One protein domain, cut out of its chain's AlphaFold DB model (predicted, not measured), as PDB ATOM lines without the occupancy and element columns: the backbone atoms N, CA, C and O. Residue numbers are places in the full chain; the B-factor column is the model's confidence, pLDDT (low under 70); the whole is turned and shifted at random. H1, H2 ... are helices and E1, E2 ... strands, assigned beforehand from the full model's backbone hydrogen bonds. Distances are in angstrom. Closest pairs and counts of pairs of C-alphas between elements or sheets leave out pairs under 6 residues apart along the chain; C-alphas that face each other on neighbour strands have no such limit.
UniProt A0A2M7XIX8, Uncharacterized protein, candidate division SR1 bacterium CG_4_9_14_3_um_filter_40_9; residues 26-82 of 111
ATOM      1  N   ASN A  26     119.797  10.132  94.582       65.12
ATOM      2  CA  ASN A  26     118.574   9.640  95.189       65.12
ATOM      3  C   ASN A  26     118.536   8.104  95.151       65.12
ATOM      4  O   ASN A  26     117.602   7.514  95.670       65.12
ATOM      5  N   VAL A  27     119.513   7.438  94.524       77.19
ATOM      6  CA  VAL A  27     119.622   5.980  94.489       77.19
ATOM      7  C   VAL A  27     121.072   5.558  94.718       77.19
ATOM      8  O   VAL A  27     121.923   5.830  93.881       77.19
ATOM      9  N   ASP A  28     121.355   4.851  95.806       84.38
ATOM     10  CA  ASP A  28     122.663   4.273  96.119       84.38
ATOM     11  C   ASP A  28     122.663   2.771  95.847       84.38
ATOM     12  O   ASP A  28     121.766   2.056  96.281       84.38
ATOM     13  N   VAL A  29     123.699   2.246  95.198       80.69
ATOM     14  CA  VAL A  29     123.819   0.810  94.927       80.69
ATOM     15  C   VAL A  29     125.012   0.226  95.666       80.69
ATOM     16  O   VAL A  29     126.104   0.798  95.712       80.69
ATOM     17  N   ARG A  30     124.804  -0.959  96.235       81.38
ATOM     18  CA  ARG A  30     125.804  -1.774  96.915       81.38
ATOM     19  C   ARG A  30     125.829  -3.182  96.332       81.38
ATOM     20  O   ARG A  30     124.803  -3.707  95.905       81.38
ATOM     21  N   ASN A  31     127.000  -3.809  96.318       81.06
ATOM     22  CA  ASN A  31     127.128  -5.214  95.927       81.06
ATOM     23  C   ASN A  31     126.687  -6.164  97.059       81.06
ATOM     24  O   ASN A  31     126.394  -5.728  98.173       81.06
ATOM     25  N   ALA A  32     126.698  -7.473  96.791       76.56
ATOM     26  CA  ALA A  32     126.355  -8.505  97.777       76.56
ATOM     27  C   ALA A  32     127.255  -8.504  99.032       76.56
ATOM     28  O   ALA A  32     126.854  -8.984 100.086       76.56
ATOM     29  N   SER A  33     128.462  -7.939  98.942       76.50
ATOM     30  CA  SER A  33     129.389  -7.769 100.070       76.50
ATOM     31  C   SER A  33     129.174  -6.455 100.837       76.50
ATOM     32  O   SER A  33     129.938  -6.150 101.749       76.50
ATOM     33  N   GLY A  34     128.175  -5.648 100.463       72.31
ATOM     34  CA  GLY A  34     127.857  -4.363 101.090       72.31
ATOM     35  C   GLY A  34     128.728  -3.180 100.644       72.31
ATOM     36  O   GLY A  34     128.541  -2.073 101.160       72.31
ATOM     37  N   SER A  35     129.640  -3.381  99.686       75.50
ATOM     38  CA  SER A  35     130.485  -2.319  99.126       75.50
ATOM     39  C   SER A  35     129.659  -1.402  98.237       75.50
ATOM     40  O   SER A  35     128.933  -1.885  97.371       75.50
ATOM     41  N   PHE A  36     129.805  -0.089  98.417       79.31
ATOM     42  CA  PHE A  36     129.215   0.908  97.527       79.31
ATOM     43  C   PHE A  36     129.797   0.762  96.118       79.31
ATOM     44  O   PHE A  36     131.016   0.658  95.966       79.31
ATOM     45  N   ILE A  37     128.923   0.718  95.112       79.62
ATOM     46  CA  ILE A  37     129.314   0.558  93.706       79.62
ATOM     47  C   ILE A  37     128.934   1.756  92.835       79.62
ATOM     48  O   ILE A  37     129.537   1.939  91.784       79.62
ATOM     49  N   GLY A  38     127.973   2.580  93.258       77.75
ATOM     50  CA  GLY A  38     127.584   3.759  92.495       77.75
ATOM     51  C   GLY A  38     126.314   4.420  93.009       77.75
ATOM     52  O   GLY A  38     125.497   3.783  93.672       77.75
ATOM     53  N   GLY A  39     126.172   5.702  92.679       82.06
ATOM     54  CA  GLY A  39     124.965   6.489  92.902       82.06
ATOM     55  C   GLY A  39     124.305   6.832  91.567       82.06
ATOM     56  O   GLY A  39     124.996   7.139  90.595       82.06
ATOM     57  N   TYR A  40     122.978   6.783  91.515       79.94
ATOM     58  CA  TYR A  40     122.178   6.995  90.314       79.94
ATOM     59  C   TYR A  40     121.052   7.995  90.581       79.94
ATOM     60  O   TYR A  40     120.565   8.148  91.702       79.94
ATOM     61  N   ALA A  41     120.643   8.697  89.523       76.12
ATOM     62  CA  ALA A  41     119.507   9.615  89.568       76.12
ATOM     63  C   ALA A  41     118.161   8.892  89.389       76.12
ATOM     64  O   ALA A  41     117.147   9.376  89.881       76.12
ATOM     65  N   THR A  42     118.163   7.741  88.707       78.12
ATOM     66  CA  THR A  42     116.976   6.925  88.419       78.12
ATOM     67  C   THR A  42     117.111   5.532  89.018       78.12
ATOM     68  O   THR A  42     118.218   4.999  89.169       78.12
ATOM     69  N   ILE A  43     115.976   4.925  89.355       78.88
ATOM     70  CA  ILE A  43     115.923   3.610  89.993       78.88
ATOM     71  C   ILE A  43     116.317   2.520  88.995       78.88
ATOM     72  O   ILE A  43     117.119   1.646  89.336       78.88
ATOM     73  N   GLN A  44     115.858   2.601  87.741       80.44
ATOM     74  CA  GLN A  44     116.209   1.612  86.720       80.44
ATOM     75  C   GLN A  44     117.717   1.570  86.446       80.44
ATOM     76  O   GLN A  44     118.281   0.492  86.251       80.44
ATOM     77  N   ALA A  45     118.401   2.719  86.464       76.56
ATOM     78  CA  ALA A  45     119.852   2.754  86.288       76.56
ATOM     79  C   ALA A  45     120.577   2.056  87.450       76.56
ATOM     80  O   ALA A  45     121.506   1.280  87.212       76.56
ATOM     81  N   GLY A  46     120.099   2.257  88.683       81.38
ATOM     82  CA  GLY A  46     120.615   1.555  89.855       81.38
ATOM     83  C   GLY A  46     120.418   0.040  89.770       81.38
ATOM     84  O   GLY A  46     121.346  -0.721  90.032       81.38
ATOM     85  N   ILE A  47     119.249  -0.414  89.315       79.06
ATOM     86  CA  ILE A  47     118.939  -1.840  89.117       79.06
ATOM     87  C   ILE A  47     119.806  -2.463  88.017       79.06
ATOM     88  O   ILE A  47     120.338  -3.569  88.175       79.06
ATOM     89  N   ASN A  48     119.993  -1.753  86.905       81.44
ATOM     90  CA  ASN A  48     120.817  -2.221  85.793       81.44
ATOM     91  C   ASN A  48     122.271  -2.421  86.230       81.44
ATOM     92  O   ASN A  48     122.871  -3.444  85.892       81.44
ATOM     93  N   ALA A  49     122.802  -1.491  87.024       77.94
ATOM     94  CA  ALA A  49     124.158  -1.557  87.552       77.94
ATOM     95  C   ALA A  49     124.322  -2.498  88.754       77.94
ATOM     96  O   ALA A  49     125.440  -2.923  89.051       77.94
ATOM     97  N   CYS A  50     123.235  -2.838  89.450       77.75
ATOM     98  CA  CYS A  50     123.295  -3.723  90.603       77.75
ATOM     99  C   CYS A  50     123.640  -5.161  90.167       77.75
ATOM    100  O   CYS A  50     122.943  -5.737  89.317       77.75
ATOM    101  N   PRO A  51     124.701  -5.768  90.731       80.06
ATOM    102  CA  PRO A  51     124.966  -7.186  90.549       80.06
ATOM    103  C   PRO A  51     123.917  -8.017  91.295       80.06
ATOM    104  O   PRO A  51     123.325  -7.568  92.276       80.06
ATOM    105  N   SER A  52     123.723  -9.264  90.869       80.75
ATOM    106  CA  SER A  52     122.880 -10.218  91.598       80.75
ATOM    107  C   SER A  52     123.333 -10.353  93.059       80.75
ATOM    108  O   SER A  52     124.524 -10.490  93.339       80.75
ATOM    109  N   GLY A  53     122.379 -10.323  93.982       75.81
ATOM    110  CA  GLY A  53     122.581 -10.325  95.429       75.81
ATOM    111  C   GLY A  53     122.907  -8.952  96.022       75.81
ATOM    112  O   GLY A  53     123.118  -8.862  97.227       75.81
ATOM    113  N   GLY A  54     122.980  -7.895  95.208       75.94
ATOM    114  CA  GLY A  54     123.237  -6.532  95.666       75.94
ATOM    115  C   GLY A  54     122.009  -5.819  96.235       75.94
ATOM    116  O   GLY A  54     120.894  -6.342  96.244       75.94
ATOM    117  N   VAL A  55     122.237  -4.596  96.712       79.44
ATOM    118  CA  VAL A  55     121.230  -3.733  97.336       79.44
ATOM    119  C   VAL A  55     121.159  -2.410  96.581       79.44
ATOM    120  O   VAL A  55     122.185  -1.782  96.347       79.44
ATOM    121  N   VAL A  56     119.959  -1.974  96.225       81.06
ATOM    122  CA  VAL A  56     119.652  -0.666  95.642       81.06
ATOM    123  C   VAL A  56     118.839   0.108  96.677       81.06
ATOM    124  O   VAL A  56     117.679  -0.206  96.918       81.06
ATOM    125  N   SER A  57     119.445   1.099  97.314       80.12
ATOM    126  CA  SER A  57     118.791   2.001  98.256       80.12
ATOM    127  C   SER A  57     118.243   3.215  97.518       80.12
ATOM    128  O   SER A  57     118.999   3.929  96.879       80.12
ATOM    129  N   VAL A  58     116.947   3.474  97.616       82.19
ATOM    130  CA  VAL A  58     116.242   4.574  96.952       82.19
ATOM    131  C   VAL A  58     115.785   5.571  98.009       82.19
ATOM    132  O   VAL A  58     114.969   5.236  98.862       82.19
ATOM    133  N   SER A  59     116.313   6.783  97.971       76.31
ATOM    134  CA  SER A  59     115.937   7.897  98.839       76.31
ATOM    135  C   SER A  59     114.536   8.424  98.531       76.31
ATOM    136  O   SER A  59     113.976   8.185  97.467       76.31
ATOM    137  N   ALA A  60     113.961   9.169  99.473       72.00
ATOM    138  CA  ALA A  60     112.645   9.774  99.331       72.00
ATOM    139  C   ALA A  60     112.571  10.668  98.085       72.00
ATOM    140  O   ALA A  60     113.415  11.540  97.877       72.00
ATOM    141  N   GLY A  61     111.534  10.469  97.282       67.56
ATOM    142  CA  GLY A  61     111.318  11.198  96.040       67.56
ATOM    143  C   GLY A  61     110.219  10.546  95.215       67.56
ATOM    144  O   GLY A  61     109.873   9.387  95.449       67.56
ATOM    145  N   THR A  62     109.667  11.293  94.260       73.12
ATOM    146  CA  THR A  62     108.730  10.758  93.267       73.12
ATOM    147  C   THR A  62     109.496  10.434  91.995       73.12
ATOM    148  O   THR A  62     110.048  11.324  91.350       73.12
ATOM    149  N   TYR A  63     109.519   9.159  91.634       72.12
ATOM    150  CA  TYR A  63     110.213   8.642  90.464       72.12
ATOM    151  C   TYR A  63     109.184   8.288  89.407       72.12
ATOM    152  O   TYR A  63     108.470   7.293  89.527       72.12
ATOM    153  N   MET A  64     109.095   9.127  88.378       73.81
ATOM    154  CA  MET A  64     108.176   8.933  87.259       73.81
ATOM    155  C   MET A  64     108.792   8.012  86.197       73.81
ATOM    156  O   MET A  64     109.105   8.442  85.088       73.81
ATOM    157  N   GLU A  65     109.047   6.756  86.559       69.44
ATOM    158  CA  GLU A  65     109.710   5.772  85.697       69.44
ATOM    159  C   GLU A  65     109.102   4.369  85.845       69.44
ATOM    160  O   GLU A  65     108.518   4.030  86.875       69.44
ATOM    161  N   ALA A  66     109.236   3.543  84.802       71.12
ATOM    162  CA  ALA A  66     108.894   2.126  84.870       71.12
ATOM    163  C   ALA A  66     110.114   1.358  85.364       71.12
ATOM    164  O   ALA A  66     111.203   1.493  84.808       71.12
ATOM    165  N   ILE A  67     109.900   0.524  86.377       77.69
ATOM    166  CA  ILE A  67     110.944  -0.308  86.960       77.69
ATOM    167  C   ILE A  67     110.763  -1.749  86.502       77.69
ATOM    168  O   ILE A  67     109.705  -2.350  86.675       77.69
ATOM    169  N   TYR A  68     111.836  -2.313  85.965       79.12
ATOM    170  CA  TYR A  68     111.963  -3.705  85.583       79.12
ATOM    171  C   TYR A  68     113.134  -4.340  86.339       79.12
ATOM    172  O   TYR A  68     114.278  -3.892  86.230       79.12
ATOM    173  N   ILE A  69     112.833  -5.385  87.113       78.56
ATOM    174  CA  ILE A  69     113.802  -6.148  87.905       78.56
ATOM    175  C   ILE A  69     113.775  -7.592  87.409       78.56
ATOM    176  O   ILE A  69     112.823  -8.324  87.666       78.56
ATOM    177  N   ASP A  70     114.828  -8.006  86.708       80.94
ATOM    178  CA  ASP A  70     115.006  -9.356  86.153       80.94
ATOM    179  C   ASP A  70     116.020 -10.211  86.920       80.94
ATOM    180  O   ASP A  70     116.319 -11.345  86.546       80.94
ATOM    181  N   LYS A  71     116.569  -9.665  88.002       76.25
ATOM    182  CA  LYS A  71     117.665 -10.244  88.774       76.25
ATOM    183  C   LYS A  71     117.353 -10.203  90.264       76.25
ATOM    184  O   LYS A  71     116.613  -9.348  90.742       76.25
ATOM    185  N   GLN A  72     117.956 -11.118  91.018       80.12
ATOM    186  CA  GLN A  72     117.802 -11.161  92.469       80.12
ATOM    187  C   GLN A  72     118.565  -9.993  93.104       80.12
ATOM    188  O   GLN A  72     119.779 -10.069  93.243       80.12
ATOM    189  N   ILE A  73     117.877  -8.921  93.482       80.69
ATOM    190  CA  ILE A  73     118.445  -7.765  94.193       80.69
ATOM    191  C   ILE A  73     117.506  -7.332  95.321       80.69
ATOM    192  O   ILE A  73     116.315  -7.640  95.295       80.69
ATOM    193  N   ALA A  74     118.030  -6.597  96.296       79.38
ATOM    194  CA  ALA A  74     117.225  -5.951  97.324       79.38
ATOM    195  C   ALA A  74     116.993  -4.479  96.962       79.38
ATOM    196  O   ALA A  74     117.936  -3.695  96.964       79.38
ATOM    197  N   LEU A  75     115.748  -4.091  96.676       80.44
ATOM    198  CA  LEU A  75     115.361  -2.689  96.499       80.44
ATOM    199  C   LEU A  75     114.833  -2.143  97.835       80.44
ATOM    200  O   LEU A  75     113.835  -2.638  98.353       80.44
ATOM    201  N   VAL A  76     115.512  -1.150  98.407       80.62
ATOM    202  CA  VAL A  76     115.238  -0.621  99.750       80.62
ATOM    203  C   VAL A  76     114.873   0.852  99.656       80.62
ATOM    204  O   VAL A  76     115.694   1.667  99.262       80.62
ATOM    205  N   GLY A  77     113.657   1.215 100.056       76.94
ATOM    206  CA  GLY A  77     113.250   2.615 100.154       76.94
ATOM    207  C   GLY A  77     113.694   3.258 101.470       76.94
ATOM    208  O   GLY A  77     113.417   2.728 102.545       76.94
ATOM    209  N   VAL A  78     114.329   4.424 101.401       74.69
ATOM    210  CA  VAL A  78     114.722   5.260 102.540       74.69
ATOM    211  C   VAL A  78     113.867   6.525 102.518       74.69
ATOM    212  O   VAL A  78     113.970   7.328 101.601       74.69
ATOM    213  N   GLY A  79     113.011   6.718 103.524       68.50
ATOM    214  CA  GLY A  79     112.164   7.916 103.621       68.50
ATOM    215  C   GLY A  79     110.903   7.910 102.741       68.50
ATOM    216  O   GLY A  79     110.385   8.976 102.439       68.50
ATOM    217  N   MET A  80     110.391   6.726 102.380       68.38
ATOM    218  CA  MET A  80     109.160   6.528 101.587       68.38
ATOM    219  C   MET A  80     109.235   7.089 100.151       68.38
ATOM    220  O   MET A  80     108.521   8.034  99.816       68.38
ATOM    221  N   PRO A  81     110.082   6.517  99.276       70.12
ATOM    222  CA  PRO A  81     110.032   6.834  97.852       70.12
ATOM    223  C   PRO A  81     108.693   6.425  97.228       70.12
ATOM    224  O   PRO A  81     108.123   5.389  97.574       70.12
ATOM    225  N   VAL A  82     108.227   7.223  96.271       71.06
ATOM    226  CA  VAL A  82     107.037   6.957  95.458       71.06
ATOM    227  C   VAL A  82     107.491   6.641  94.039       71.06
ATOM    228  O   VAL A  82     108.190   7.437  93.418       71.06
TER     229      VAL A  82
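This is residues 26 to 82 of the 111 residues of an uncharacterized protein of candidate division SR1 bacterium CG_4_9_14_3_um_filter_40_9 (UniProt A0A2M7XIX8). A small twisted sheet of four strands has one short helix, H1, over one of its faces, and the other face is bare of named elements. A long loop, residues 60 to 73, swings out on the helix's side of the sheet, from the end of E3 back to the start of E4. The printed part has 57 residues with four named strands and one named helix, in the order E1, E2, H1, E3, E4; the sheet is mixed, in the order E2, E1, E3, E4. The class is mixed, helices and strands, with 26 of the 57 residues in named elements, under half. The whole is compact, with a radius of gyration of the C-alphas of 10.2 A, and its spans are 28 by 21 by 15 A.

E1 is residues 27 to 30, 10.2 A from first to last C-alpha, and begins with C-alpha 27 at (119.622, 5.980, 94.489). E2 is residues 36 to 40, 11.8 A long. H1 is residues 43 to 49, 10.0 A long, with C-alpha 43 at (115.923, 3.610, 89.993). E3 is residues 55 to 59, 12.9 A long. E4 is residues 74 to 78, 12.6 A long, and ends with C-alpha 78 at (114.722, 5.260, 102.540).

E1 and E2 form a hairpin, antiparallel at 160 degrees, with N 29 and O 38 2.8 A apart, within hydrogen-bond range. E1 and E3 are antiparallel at 159 degrees, with N 28 and O 57 within hydrogen-bond range at 2.7 A. E3 and E4 are parallel at 22 degrees, with N 58 and O 76 within hydrogen-bond range at 2.7 A. E2 and E4 are the edge strands and stand apart. The sheet is only just strongly twisted, its C-alphas lying up to 4.1 A off the best plane. H1 is on the sheet at a height of 7.9 A, over E1 and only just over E3, on which 3 of its 7 C-alphas fall. It runs along the strands, at 23 degrees to E1 on the local plane. The closest C-alphas of H1 and E1 are those of Gly 46 and Val 29, 6.0 A apart. E2, H1 and E3 form a split strand-helix-strand unit, two strands that run the same way with E1 between them in the sheet, and its crossover is right-handed. In H1 every O i to N i+4 pair is within hydrogen-bond range.

The two C-alphas farthest apart are those of Ser 33 and Met 64, 29.9 A. The printed part has no cut. The link from E3 to E4, 14 residues, is long; the other three links are tight. The mean pLDDT of the printed part is 77.0, and residues 26, 61, 65 and 79 to 80 are under 70.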